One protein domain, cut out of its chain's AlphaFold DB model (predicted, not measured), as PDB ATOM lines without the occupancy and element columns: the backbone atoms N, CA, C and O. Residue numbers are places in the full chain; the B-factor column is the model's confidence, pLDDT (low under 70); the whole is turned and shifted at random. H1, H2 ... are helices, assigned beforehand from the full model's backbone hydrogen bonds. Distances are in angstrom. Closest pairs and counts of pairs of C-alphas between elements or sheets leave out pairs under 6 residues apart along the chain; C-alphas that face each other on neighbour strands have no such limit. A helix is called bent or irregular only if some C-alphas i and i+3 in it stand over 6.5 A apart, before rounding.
ATOM      1  N   SER A   7     -27.224  21.372  -7.690       90.19
ATOM      2  CA  SER A   7     -26.186  22.364  -7.990       90.19
ATOM      3  C   SER A   7     -26.508  23.079  -9.299       90.19
ATOM      4  O   SER A   7     -26.547  24.310  -9.313       90.19
ATOM      5  N   SER A   8     -26.894  22.331 -10.335       90.25
ATOM      6  CA  SER A   8     -27.363  22.900 -11.602       90.25
ATOM      7  C   SER A   8     -28.588  23.794 -11.409       90.25
ATOM      8  O   SER A   8     -28.607  24.927 -11.894       90.25
ATOM      9  N   LEU A   9     -29.583  23.358 -10.621       90.06
ATOM     10  CA  LEU A   9     -30.745  24.204 -10.326       90.06
ATOM     11  C   LEU A   9     -30.328  25.507  -9.627       90.06
ATOM     12  O   LEU A   9     -30.814  26.587  -9.964       90.06
ATOM     13  N   ARG A  10     -29.409  25.427  -8.661       90.44
ATOM     14  CA  ARG A  10     -28.921  26.601  -7.931       90.44
ATOM     15  C   ARG A  10     -28.228  27.596  -8.857       90.44
ATOM     16  O   ARG A  10     -28.480  28.795  -8.737       90.44
ATOM     17  N   ASP A  11     -27.403  27.116  -9.781       91.38
ATOM     18  CA  ASP A  11     -26.728  27.964 -10.764       91.38
ATOM     19  C   ASP A  11     -27.710  28.613 -11.747       91.38
ATOM     20  O   ASP A  11     -27.519  29.771 -12.115       91.38
ATOM     21  N   GLN A  12     -28.797  27.926 -12.112       86.88
ATOM     22  CA  GLN A  12     -29.857  28.486 -12.959       86.88
ATOM     23  C   GLN A  12     -30.708  29.542 -12.237       86.88
ATOM     24  O   GLN A  12     -31.105  30.540 -12.838       86.88
ATOM     25  N   VAL A  13     -30.985  29.349 -10.943       87.38
ATOM     26  CA  VAL A  13     -31.799  30.279 -10.140       87.38
ATOM     27  C   VAL A  13     -30.991  31.498  -9.688       87.38
ATOM     28  O   VAL A  13     -31.560  32.582  -9.531       87.38
ATOM     29  N   ARG A  14     -29.669  31.364  -9.513       90.00
ATOM     30  CA  ARG A  14     -28.793  32.448  -9.042       90.00
ATOM     31  C   ARG A  14     -28.977  33.753  -9.839       90.00
ATOM     32  O   ARG A  14     -29.245  34.761  -9.189       90.00
ATOM     33  N   PRO A  15     -28.944  33.777 -11.188       84.81
ATOM     34  CA  PRO A  15     -29.139  35.011 -11.946       84.81
ATOM     35  C   PRO A  15     -30.501  35.671 -11.744       84.81
ATOM     36  O   PRO A  15     -30.612  36.892 -11.817       84.81
ATOM     37  N   ILE A  16     -31.549  34.880 -11.495       83.88
ATOM     38  CA  ILE A  16     -32.892  35.397 -11.207       83.88
ATOM     39  C   ILE A  16     -32.880  36.075  -9.838       83.88
ATOM     40  O   ILE A  16     -33.291  37.228  -9.720       83.88
ATOM     41  N   ARG A  17     -32.345  35.384  -8.824       80.38
ATOM     42  CA  ARG A  17     -32.242  35.893  -7.449       80.38
ATOM     43  C   ARG A  17     -31.374  37.148  -7.357       80.38
ATOM     44  O   ARG A  17     -31.714  38.076  -6.636       80.38
ATOM     45  N   GLU A  18     -30.262  37.172  -8.082       85.06
ATOM     46  CA  GLU A  18     -29.314  38.293  -8.117       85.06
ATOM     47  C   GLU A  18     -29.713  39.373  -9.136       85.06
ATOM     48  O   GLU A  18     -29.022  40.380  -9.271       85.06
ATOM     49  N   ASN A  19     -30.829  39.188  -9.854       76.81
ATOM     50  CA  ASN A  19     -31.321  40.082 -10.907       76.81
ATOM     51  C   ASN A  19     -30.294  40.354 -12.036       76.81
ATOM     52  O   ASN A  19     -30.344  41.379 -12.720       76.81
ATOM     53  N   THR A  20     -29.384  39.410 -12.278       86.44
ATOM     54  CA  THR A  20     -28.345  39.459 -13.324       86.44
ATOM     55  C   THR A  20     -28.760  38.754 -14.620       86.44
ATOM     56  O   THR A  20     -27.946  38.566 -15.523       86.44
ATOM     57  N   VAL A  21     -30.040  38.386 -14.760       85.38
ATOM     58  CA  VAL A  21     -30.592  37.835 -16.008       85.38
ATOM     59  C   VAL A  21     -30.388  38.772 -17.203       85.38
ATOM     60  O   VAL A  21     -30.345  39.999 -17.077       85.38
ATOM     61  N   THR A  22     -30.322  38.181 -18.400       88.44
ATOM     62  CA  THR A  22     -30.200  38.948 -19.647       88.44
ATOM     63  C   THR A  22     -31.360  39.935 -19.815       88.44
ATOM     64  O   THR A  22     -32.486  39.679 -19.375       88.44
ATOM     65  N   ALA A  23     -31.118  41.041 -20.524       88.06
ATOM     66  CA  ALA A  23     -32.158  42.027 -20.827       88.06
ATOM     67  C   ALA A  23     -33.374  41.399 -21.535       88.06
ATOM     68  O   ALA A  23     -34.514  41.755 -21.241       88.06
ATOM     69  N   ARG A  24     -33.141  40.411 -22.415       90.75
ATOM     70  CA  ARG A  24     -34.207  39.653 -23.087       90.75
ATOM     71  C   ARG A  24     -35.049  38.864 -22.086       90.75
ATOM     72  O   ARG A  24     -36.268  38.981 -22.107       90.75
ATOM     73  N   SER A  25     -34.416  38.097 -21.198       87.25
ATOM     74  CA  SER A  25     -35.119  37.324 -20.166       87.25
ATOM     75  C   SER A  25     -35.916  38.233 -19.228       87.25
ATOM     76  O   SER A  25     -37.077  37.945 -18.941       87.25
ATOM     77  N   ARG A  26     -35.333  39.369 -18.821       86.12
ATOM     78  CA  ARG A  26     -36.020  40.381 -18.007       86.12
ATOM     79  C   ARG A  26     -37.255  40.933 -18.715       86.12
ATOM     80  O   ARG A  26     -38.325  40.982 -18.116       86.12
ATOM     81  N   ALA A  27     -37.133  41.295 -19.991       88.38
ATOM     82  CA  ALA A  27     -38.254  41.796 -20.781       88.38
ATOM     83  C   ALA A  27     -39.364  40.742 -20.939       88.38
ATOM     84  O   ALA A  27     -40.545  41.070 -20.818       88.38
ATOM     85  N   THR A  28     -39.003  39.476 -21.168       90.75
ATOM     86  CA  THR A  28     -39.963  38.363 -21.222       90.75
ATOM     87  C   THR A  28     -40.720  38.224 -19.906       90.75
ATOM     88  O   THR A  28     -41.950  38.212 -19.930       90.75
ATOM     89  N   TYR A  29     -40.005  38.196 -18.776       87.69
ATOM     90  CA  TYR A  29     -40.609  38.123 -17.445       87.69
ATOM     91  C   TYR A  29     -41.541  39.306 -17.175       87.69
ATOM     92  O   TYR A  29     -42.693  39.114 -16.809       87.69
ATOM     93  N   GLN A  30     -41.092  40.540 -17.418       87.12
ATOM     94  CA  GLN A  30     -41.931  41.723 -17.213       87.12
ATOM     95  C   GLN A  30     -43.205  41.665 -18.060       87.12
ATOM     96  O   GLN A  30     -44.291  41.983 -17.579       87.12
ATOM     97  N   ASN A  31     -43.102  41.228 -19.315       90.38
ATOM     98  CA  ASN A  31     -44.252  41.135 -20.207       90.38
ATOM     99  C   ASN A  31     -45.229  40.012 -19.815       90.38
ATOM    100  O   ASN A  31     -46.432  40.173 -20.031       90.38
ATOM    101  N   SER A  32     -44.763  38.869 -19.298       92.00
ATOM    102  CA  SER A  32     -45.661  37.829 -18.774       92.00
ATOM    103  C   SER A  32     -46.287  38.272 -17.452       92.00
ATOM    104  O   SER A  32     -47.503  38.177 -17.293       92.00
ATOM    105  N   TYR A  33     -45.493  38.863 -16.562       91.38
ATOM    106  CA  TYR A  33     -45.939  39.347 -15.261       91.38
ATOM    107  C   TYR A  33     -46.994  40.456 -15.374       91.38
ATOM    108  O   TYR A  33     -48.047  40.361 -14.755       91.38
ATOM    109  N   CYS A  34     -46.808  41.452 -16.248       92.62
ATOM    110  CA  CYS A  34     -47.815  42.504 -16.453       92.62
ATOM    111  C   CYS A  34     -49.130  41.959 -17.035       92.62
ATOM    112  O   CYS A  34     -50.205  42.475 -16.733       92.62
ATOM    113  N   ARG A  35     -49.069  40.910 -17.870       94.19
ATOM    114  CA  ARG A  35     -50.281  40.235 -18.365       94.19
ATOM    115  C   ARG A  35     -51.002  39.500 -17.244       94.19
ATOM    116  O   ARG A  35     -52.223  39.589 -17.176       94.19
ATOM    117  N   PHE A  36     -50.251  38.810 -16.390       93.81
ATOM    118  CA  PHE A  36     -50.787  38.140 -15.214       93.81
ATOM    119  C   PHE A  36     -51.463  39.141 -14.273       93.81
ATOM    120  O   PHE A  36     -52.640  38.984 -13.978       93.81
ATOM    121  N   LEU A  37     -50.788  40.230 -13.905       94.38
ATOM    122  CA  LEU A  37     -51.353  41.266 -13.035       94.38
ATOM    123  C   LEU A  37     -52.624  41.904 -13.611       94.38
ATOM    124  O   LEU A  37     -53.594  42.086 -12.885       94.38
ATOM    125  N   ALA A  38     -52.656  42.197 -14.915       94.94
ATOM    126  CA  ALA A  38     -53.864  42.700 -15.571       94.94
ATOM    127  C   ALA A  38     -55.033  41.702 -15.495       94.94
ATOM    128  O   ALA A  38     -56.186  42.110 -15.376       94.94
ATOM    129  N   TRP A  39     -54.750  40.399 -15.565       94.12
ATOM    130  CA  TRP A  39     -55.765  39.366 -15.375       94.12
ATOM    131  C   TRP A  39     -56.226  39.290 -13.914       94.12
ATOM    132  O   TRP A  39     -57.432  39.286 -13.675       94.12
ATOM    133  N   VAL A  40     -55.306  39.305 -12.942       93.06
ATOM    134  CA  VAL A  40     -55.640  39.277 -11.505       93.06
ATOM    135  C   VAL A  40     -56.503  40.483 -11.135       93.06
ATOM    136  O   VAL A  40     -57.543  40.311 -10.515       93.06
ATOM    137  N   LEU A  41     -56.149  41.683 -11.600       93.50
ATOM    138  CA  LEU A  41     -56.939  42.903 -11.402       93.50
ATOM    139  C   LEU A  41     -58.407  42.758 -11.828       93.50
ATOM    140  O   LEU A  41     -59.278  43.298 -11.158       93.50
ATOM    141  N   LYS A  42     -58.686  42.024 -12.913       92.19
ATOM    142  CA  LYS A  42     -60.056  41.813 -13.404       92.19
ATOM    143  C   LYS A  42     -60.789  40.657 -12.728       92.19
ATOM    144  O   LYS A  42     -62.004  40.706 -12.610       92.19
ATOM    145  N   ASN A  43     -60.079  39.600 -12.344       90.75
ATOM    146  CA  ASN A  43     -60.713  38.328 -11.970       90.75
ATOM    147  C   ASN A  43     -60.575  37.988 -10.483       90.75
ATOM    148  O   ASN A  43     -61.335  37.181  -9.961       90.75
ATOM    149  N   LYS A  44     -59.573  38.558  -9.817       90.69
ATOM    150  CA  LYS A  44     -59.133  38.217  -8.460       90.69
ATOM    151  C   LYS A  44     -58.632  39.483  -7.749       90.69
ATOM    152  O   LYS A  44     -57.529  39.519  -7.207       90.69
ATOM    153  N   ALA A  45     -59.416  40.562  -7.816       90.81
ATOM    154  CA  ALA A  45     -59.004  41.889  -7.351       90.81
ATOM    155  C   ALA A  45     -58.622  41.928  -5.858       90.81
ATOM    156  O   ALA A  45     -57.804  42.753  -5.463       90.81
ATOM    157  N   HIS A  46     -59.151  41.010  -5.039       89.75
ATOM    158  CA  HIS A  46     -58.803  40.860  -3.619       89.75
ATOM    159  C   HIS A  46     -57.355  40.406  -3.372       89.75
ATOM    160  O   HIS A  46     -56.852  40.556  -2.259       89.75
ATOM    161  N   LEU A  47     -56.675  39.877  -4.393       92.06
ATOM    162  CA  LEU A  47     -55.251  39.526  -4.339       92.06
ATOM    163  C   LEU A  47     -54.334  40.711  -4.670       92.06
ATOM    164  O   LEU A  47     -53.120  40.623  -4.484       92.06
ATOM    165  N   ILE A  48     -54.884  41.814  -5.186       93.69
ATOM    166  CA  ILE A  48     -54.113  43.007  -5.540       93.69
ATOM    167  C   ILE A  48     -53.954  43.902  -4.317       93.69
ATOM    168  O   ILE A  48     -54.910  44.185  -3.598       93.69
ATOM    169  N   ALA A  49     -52.741  44.414  -4.112       92.69
ATOM    170  CA  ALA A  49     -52.491  45.389  -3.062       92.69
ATOM    171  C   ALA A  49     -53.305  46.675  -3.303       92.69
ATOM    172  O   ALA A  49     -53.211  47.245  -4.394       92.69
ATOM    173  N   PRO A  50     -54.029  47.206  -2.295       92.19
ATOM    174  CA  PRO A  50     -54.837  48.422  -2.451       92.19
ATOM    175  C   PRO A  50     -54.049  49.632  -2.971       92.19
ATOM    176  O   PRO A  50     -54.563  50.464  -3.711       92.19
ATOM    177  N   GLN A  51     -52.771  49.722  -2.601       92.62
ATOM    178  CA  GLN A  51     -51.866  50.775  -3.063       92.62
ATOM    179  C   GLN A  51     -51.597  50.651  -4.567       92.62
ATOM    180  O   GLN A  51     -51.636  51.641  -5.292       92.62
ATOM    181  N   PHE A  52     -51.377  49.423  -5.048       94.06
ATOM    182  CA  PHE A  52     -51.147  49.156  -6.462       94.06
ATOM    183  C   PHE A  52     -52.415  49.383  -7.291       94.06
ATOM    184  O   PHE A  52     -52.350  50.047  -8.325       94.06
ATOM    185  N   SER A  53     -53.576  48.893  -6.835       93.62
ATOM    186  CA  SER A  53     -54.850  49.130  -7.530       93.62
ATOM    187  C   SER A  53     -55.201  50.617  -7.583       93.62
ATOM    188  O   SER A  53     -55.615  51.096  -8.637       93.62
ATOM    189  N   GLY A  54     -54.943  51.374  -6.511       93.44
ATOM    190  CA  GLY A  54     -55.113  52.829  -6.489       93.44
ATOM    191  C   GLY A  54     -54.269  53.558  -7.541       93.44
ATOM    192  O   GLY A  54     -54.746  54.501  -8.167       93.44
ATOM    193  N   CYS A  55     -53.041  53.098  -7.801       93.38
ATOM    194  CA  CYS A  55     -52.201  53.642  -8.872       93.38
ATOM    195  C   CYS A  55     -52.701  53.264 -10.277       93.38
ATOM    196  O   CYS A  55     -52.523  54.036 -11.224       93.38
ATOM    197  N   VAL A  56     -53.305  52.084 -10.437       94.12
ATOM    198  CA  VAL A  56     -53.862  51.634 -11.721       94.12
ATOM    199  C   VAL A  56     -55.151  52.385 -12.058       94.12
ATOM    200  O   VAL A  56     -55.289  52.819 -13.200       94.12
ATOM    201  N   GLY A  57     -56.034  52.597 -11.078       92.69
ATOM    202  CA  GLY A  57     -57.336  53.245 -11.252       92.69
ATOM    203  C   GLY A  57     -58.458  52.261 -11.594       92.69
ATOM    204  O   GLY A  57     -58.340  51.058 -11.361       92.69
ATOM    205  N   ASP A  58     -59.562  52.784 -12.134       92.56
ATOM    206  CA  ASP A  58     -60.707  51.968 -12.549       92.56
ATOM    207  C   ASP A  58     -60.321  51.047 -13.719       92.56
ATOM    208  O   ASP A  58     -59.856  51.492 -14.766       92.56
ATOM    209  N   VAL A  59     -60.482  49.740 -13.531       92.06
ATOM    210  CA  VAL A  59     -60.092  48.715 -14.507       92.06
ATOM    211  C   VAL A  59     -61.132  48.495 -15.606       92.06
ATOM    212  O   VAL A  59     -60.782  47.961 -16.666       92.06
ATOM    213  N   GLU A  60     -62.379  48.921 -15.392       91.94
ATOM    214  CA  GLU A  60     -63.482  48.708 -16.334       91.94
ATOM    215  C   GLU A  60     -63.466  49.703 -17.498       91.94
ATOM    216  O   GLU A  60     -63.930  49.386 -18.594       91.94
ATOM    217  N   VAL A  61     -62.833  50.868 -17.324       93.62
ATOM    218  CA  VAL A  61     -62.668  51.861 -18.402       93.62
ATOM    219  C   VAL A  61     -61.592  51.476 -19.422       93.62
ATOM    220  O   VAL A  61     -61.492  52.090 -20.487       93.62
ATOM    221  N   TYR A  62     -60.769  50.470 -19.119       94.12
ATOM    222  CA  TYR A  62     -59.680  50.049 -19.988       94.12
ATOM    223  C   TYR A  62     -60.065  48.861 -20.873       94.12
ATOM    224  O   TYR A  62     -60.473  47.793 -20.402       94.12
ATOM    225  N   SER A  63     -59.765  48.976 -22.169       94.31
ATOM    226  CA  SER A  63     -59.606  47.788 -23.012       94.31
ATOM    227  C   SER A  63     -58.487  46.882 -22.461       94.31
ATOM    228  O   SER A  63     -57.562  47.362 -21.793       94.31
ATOM    229  N   PRO A  64     -58.473  45.575 -22.786       91.56
ATOM    230  CA  PRO A  64     -57.425  44.666 -22.313       91.56
ATOM    231  C   PRO A  64     -55.997  45.119 -22.656       91.56
ATOM    232  O   PRO A  64     -55.054  44.830 -21.920       91.56
ATOM    233  N   GLN A  65     -55.818  45.820 -23.779       91.81
ATOM    234  CA  GLN A  65     -54.517  46.339 -24.204       91.81
ATOM    235  C   GLN A  65     -54.105  47.569 -23.388       91.81
ATOM    236  O   GLN A  65     -52.966  47.625 -22.921       91.81
ATOM    237  N   GLN A  66     -55.031  48.506 -23.156       95.25
ATOM    238  CA  GLN A  66     -54.792  49.684 -22.313       95.25
ATOM    239  C   GLN A  66     -54.486  49.284 -20.870       95.25
ATOM    240  O   GLN A  66     -53.523  49.788 -20.297       95.25
ATOM    241  N   LEU A  67     -55.223  48.314 -20.316       95.44
ATOM    242  CA  LEU A  67     -54.988  47.839 -18.953       95.44
ATOM    243  C   LEU A  67     -53.572  47.274 -18.799       95.44
ATOM    244  O   LEU A  67     -52.859  47.619 -17.864       95.44
ATOM    245  N   ARG A  68     -53.119  46.447 -19.748       93.88
ATOM    246  CA  ARG A  68     -51.752  45.901 -19.732       93.88
ATOM    247  C   ARG A  68     -50.690  46.993 -19.821       93.88
ATOM    248  O   ARG A  68     -49.668  46.886 -19.146       93.88
ATOM    249  N   ALA A  69     -50.910  48.014 -20.650       93.62
ATOM    250  CA  ALA A  69     -49.996  49.146 -20.763       93.62
ATOM    251  C   ALA A  69     -49.922  49.932 -19.445       93.62
ATOM    252  O   ALA A  69     -48.822  50.191 -18.961       93.62
ATOM    253  N   ARG A  70     -51.076  50.210 -18.822       95.12
ATOM    254  CA  ARG A  70     -51.157  50.912 -17.537       95.12
ATOM    255  C   ARG A  70     -50.495  50.129 -16.406       95.12
ATOM    256  O   ARG A  70     -49.675  50.674 -15.679       95.12
ATOM    257  N   VAL A  71     -50.779  48.831 -16.302       94.88
ATOM    258  CA  VAL A  71     -50.135  47.935 -15.327       94.88
ATOM    259  C   VAL A  71     -48.621  47.919 -15.512       94.88
ATOM    260  O   VAL A  71     -47.887  47.992 -14.531       94.88
ATOM    261  N   LYS A  72     -48.140  47.853 -16.760       92.94
ATOM    262  CA  LYS A  72     -46.704  47.886 -17.053       92.94
ATOM    263  C   LYS A  72     -46.064  49.204 -16.633       92.94
ATOM    264  O   LYS A  72     -44.942  49.187 -16.142       92.94
ATOM    265  N   GLU A  73     -46.738  50.326 -16.838       92.62
ATOM    266  CA  GLU A  73     -46.262  51.634 -16.391       92.62
ATOM    267  C   GLU A  73     -46.122  51.666 -14.861       92.62
ATOM    268  O   GLU A  73     -45.022  51.878 -14.356       92.62
ATOM    269  N   VAL A  74     -47.200  51.350 -14.135       92.50
ATOM    270  CA  VAL A  74     -47.240  51.383 -12.663       92.50
ATOM    271  C   VAL A  74     -46.225  50.411 -12.051       92.50
ATOM    272  O   VAL A  74     -45.458  50.791 -11.171       92.50
ATOM    273  N   ALA A  75     -46.147  49.176 -12.558       89.31
ATOM    274  CA  ALA A  75     -45.229  48.159 -12.043       89.31
ATOM    275  C   ALA A  75     -43.741  48.494 -12.256       89.31
ATOM    276  O   ALA A  75     -42.889  47.921 -11.580       89.31
ATOM    277  N   ASN A  76     -43.413  49.390 -13.193       85.56
ATOM    278  CA  ASN A  76     -42.037  49.832 -13.435       85.56
ATOM    279  C   ASN A  76     -41.711  51.192 -12.792       85.56
ATOM    280  O   ASN A  76     -40.549  51.589 -12.823       85.56
ATOM    281  N   GLN A  77     -42.696  51.908 -12.234       84.69
ATOM    282  CA  GLN A  77     -42.490  53.226 -11.621       84.69
ATOM    283  C   GLN A  77     -41.865  53.137 -10.225       84.69
ATOM    284  O   GLN A  77     -40.870  53.812  -9.971       84.69
ATOM    285  N   ASP A  78     -42.418  52.313  -9.329       78.94
ATOM    286  CA  ASP A  78     -41.893  52.152  -7.968       78.94
ATOM    287  C   ASP A  78     -41.814  50.668  -7.571       78.94
ATOM    288  O   ASP A  78     -42.845  50.039  -7.327       78.94
ATOM    289  N   PRO A  79     -40.603  50.094  -7.452       76.88
ATOM    290  CA  PRO A  79     -40.430  48.694  -7.074       76.88
ATOM    291  C   PRO A  79     -40.830  48.394  -5.620       76.88
ATOM    292  O   PRO A  79     -40.910  47.226  -5.249       76.88
ATOM    293  N   ARG A  80     -41.067  49.415  -4.784       81.38
ATOM    294  CA  ARG A  80     -41.508  49.244  -3.389       81.38
ATOM    295  C   ARG A  80     -43.002  48.952  -3.283       81.38
ATOM    296  O   ARG A  80     -43.440  48.439  -2.257       81.38
ATOM    297  N   ILE A  81     -43.776  49.266  -4.321       83.94
ATOM    298  CA  ILE A  81     -45.209  48.981  -4.358       83.94
ATOM    299  C   ILE A  81     -45.386  47.549  -4.857       83.94
ATOM    300  O   ILE A  81     -45.390  47.277  -6.058       83.94
ATOM    301  N   ALA A  82     -45.520  46.619  -3.914       88.19
ATOM    302  CA  ALA A  82     -45.823  45.231  -4.228       88.19
ATOM    303  C   ALA A  82     -47.206  45.142  -4.908       88.19
ATOM    304  O   ALA A  82     -48.185  45.623  -4.341       88.19
ATOM    305  N   PRO A  83     -47.329  44.527  -6.100       91.81
ATOM    306  CA  PRO A  83     -48.619  44.444  -6.786       91.81
ATOM    307  C   PRO A  83     -49.623  43.494  -6.127       91.81
ATOM    308  O   PRO A  83     -50.827  43.656  -6.303       91.81
ATOM    309  N   LEU A  84     -49.130  42.496  -5.391       91.44
ATOM    310  CA  LEU A  84     -49.919  41.399  -4.832       91.44
ATOM    311  C   LEU A  84     -49.780  41.353  -3.313       91.44
ATOM    312  O   LEU A  84     -48.700  41.614  -2.781       91.44
ATOM    313  N   VAL A  85     -50.857  40.953  -2.641       88.75
ATOM    314  CA  VAL A  85     -50.863  40.614  -1.214       88.75
ATOM    315  C   VAL A  85     -50.984  39.102  -1.111       88.75
ATOM    316  O   VAL A  85     -52.032  38.537  -1.396       88.75
ATOM    317  N   PHE A  86     -49.898  38.427  -0.740       83.19
ATOM    318  CA  PHE A  86     -49.904  36.964  -0.636       83.19
ATOM    319  C   PHE A  86     -50.630  36.457   0.613       83.19
ATOM    320  O   PHE A  86     -51.066  35.312   0.631       83.19
ATOM    321  N   ASP A  87     -50.818  37.306   1.621       85.69
ATOM    322  CA  ASP A  87     -51.509  36.937   2.860       85.69
ATOM    323  C   ASP A  87     -53.010  36.684   2.648       85.69
ATOM    324  O   ASP A  87     -53.644  36.012   3.456       85.69
ATOM    325  N   THR A  88     -53.585  37.208   1.558       79.62
ATOM    326  CA  THR A  88     -54.994  36.998   1.190       79.62
ATOM    327  C   THR A  88     -55.195  35.812   0.248       79.62
ATOM    328  O   THR A  88     -56.326  35.535  -0.143       79.62
ATOM    329  N   LEU A  89     -54.115  35.111  -0.110       85.31
ATOM    330  CA  LEU A  89     -54.138  33.972  -1.017       85.31
ATOM    331  C   LEU A  89     -54.774  32.757  -0.329       85.31
ATOM    332  O   LEU A  89     -54.215  32.206   0.622       85.31
ATOM    333  N   ALA A  90     -55.917  32.303  -0.837       86.19
ATOM    334  CA  ALA A  90     -56.595  31.108  -0.344       86.19
ATOM    335  C   ALA A  90     -56.474  29.942  -1.336       86.19
ATOM    336  O   ALA A  90     -56.215  30.127  -2.523       86.19
ATOM    337  N   ALA A  91     -56.711  28.714  -0.864       85.94
ATOM    338  CA  ALA A  91     -56.734  27.532  -1.734       85.94
ATOM    339  C   ALA A  91     -57.757  27.673  -2.881       85.94
ATOM    340  O   ALA A  91     -57.508  27.231  -4.000       85.94
ATOM    341  N   GLU A  92     -58.875  28.348  -2.614       85.75
ATOM    342  CA  GLU A  92     -59.943  28.636  -3.576       85.75
ATOM    343  C   GLU A  92     -59.477  29.514  -4.745       85.75
ATOM    344  O   GLU A  92     -60.031  29.442  -5.840       85.75
ATOM    345  N   ASP A  93     -58.415  30.304  -4.571       82.69
ATOM    346  CA  ASP A  93     -57.871  31.135  -5.647       82.69
ATOM    347  C   ASP A  93     -57.165  30.330  -6.740       82.69
ATOM    348  O   ASP A  93     -56.987  30.833  -7.852       82.69
ATOM    349  N   PHE A  94     -56.815  29.077  -6.444       78.75
ATOM    350  CA  PHE A  94     -56.208  28.137  -7.384       78.75
ATOM    351  C   PHE A  94     -57.228  27.255  -8.106       78.75
ATOM    352  O   PHE A  94     -56.850  26.510  -9.012       78.75
ATOM    353  N   VAL A  95     -58.501  27.322  -7.717       77.81
ATOM    354  CA  VAL A  95     -59.581  26.574  -8.359       77.81
ATOM    355  C   VAL A  95     -60.261  27.498  -9.371       77.81
ATOM    356  O   VAL A  95     -60.671  28.612  -9.039       77.81
TER     357      VAL A  95
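AT A GLANCE: This is residues 7 to 95 of the 96 residues of an uncharacterized protein of Phytophthora cactorum (UniProt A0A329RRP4). What shape do these coordinates make? A long helix, H2, makes most of the length; H4 crosses it steeply over residues 30 to 38, and H3 packs on H4. H1 lies beyond the first end of H2, and a long link leads away to the short H5, both apart from the other helices. What is the make-up? The 89 printed residues hold five named helices, H1 to H5 in chain order, and no named strand: all helix. How compact is it? It is only just loose, close to compact, with a radius of gyration of the C-alphas of 14.7 A and spans of 45 by 30 by 23 A.

IN THESE COORDINATES: Where does the printed part begin? H1, residues 7 to 17, runs 14.8 A from C-alpha 7 at (-26.186, 22.364, -7.990); it is only just irregular, with C-alphas 12 and 15 6.6 A apart. What follows? H2, residues 23 to 43, is 30.1 A long, H3, residues 50 to 56, 9.9 A, and H4, residues 64 to 77, 20.3 A. Where is the last helix? H5, residues 91 to 94, is 5.7 A long and ends at C-alpha 94, (-56.208, 28.137, -7.384).

HOW THE PARTS SIT: What touches H4? H2 touches it with residues 30 to 38 alone, opposite ways at a steep tilt of 61 degrees; the closest C-alphas, of Cys 34 and Lys 72, are 5.5 A apart. H3 touches residues 70 to 74 of H4 alone, opposite ways at a steep tilt of 62 degrees; the closest C-alphas, of Val 56 and Val 71, are 6.4 A apart. How do H2 and H3 stand? They are close but not clearly touching, with the closest C-alphas, of Leu 41 and Ser 53, 7.6 A apart. What do the backbones show? Every O i to N i+4 pair is within hydrogen-bond range in H3 and H4, 5 of 7 in H1 and 16 of 17 in H2; H5 is too short for such a pair.

THE WHOLE: How large is it? The two C-alphas farthest apart, of Ser 7 and Val 61, are 48.1 A apart. Is there a cut or a long link? The printed part has no cut, and the link from H4 to H5, 13 residues, is long. Where is confidence low? No printed residue is under 70, and the mean pLDDT of the printed part is 89.4.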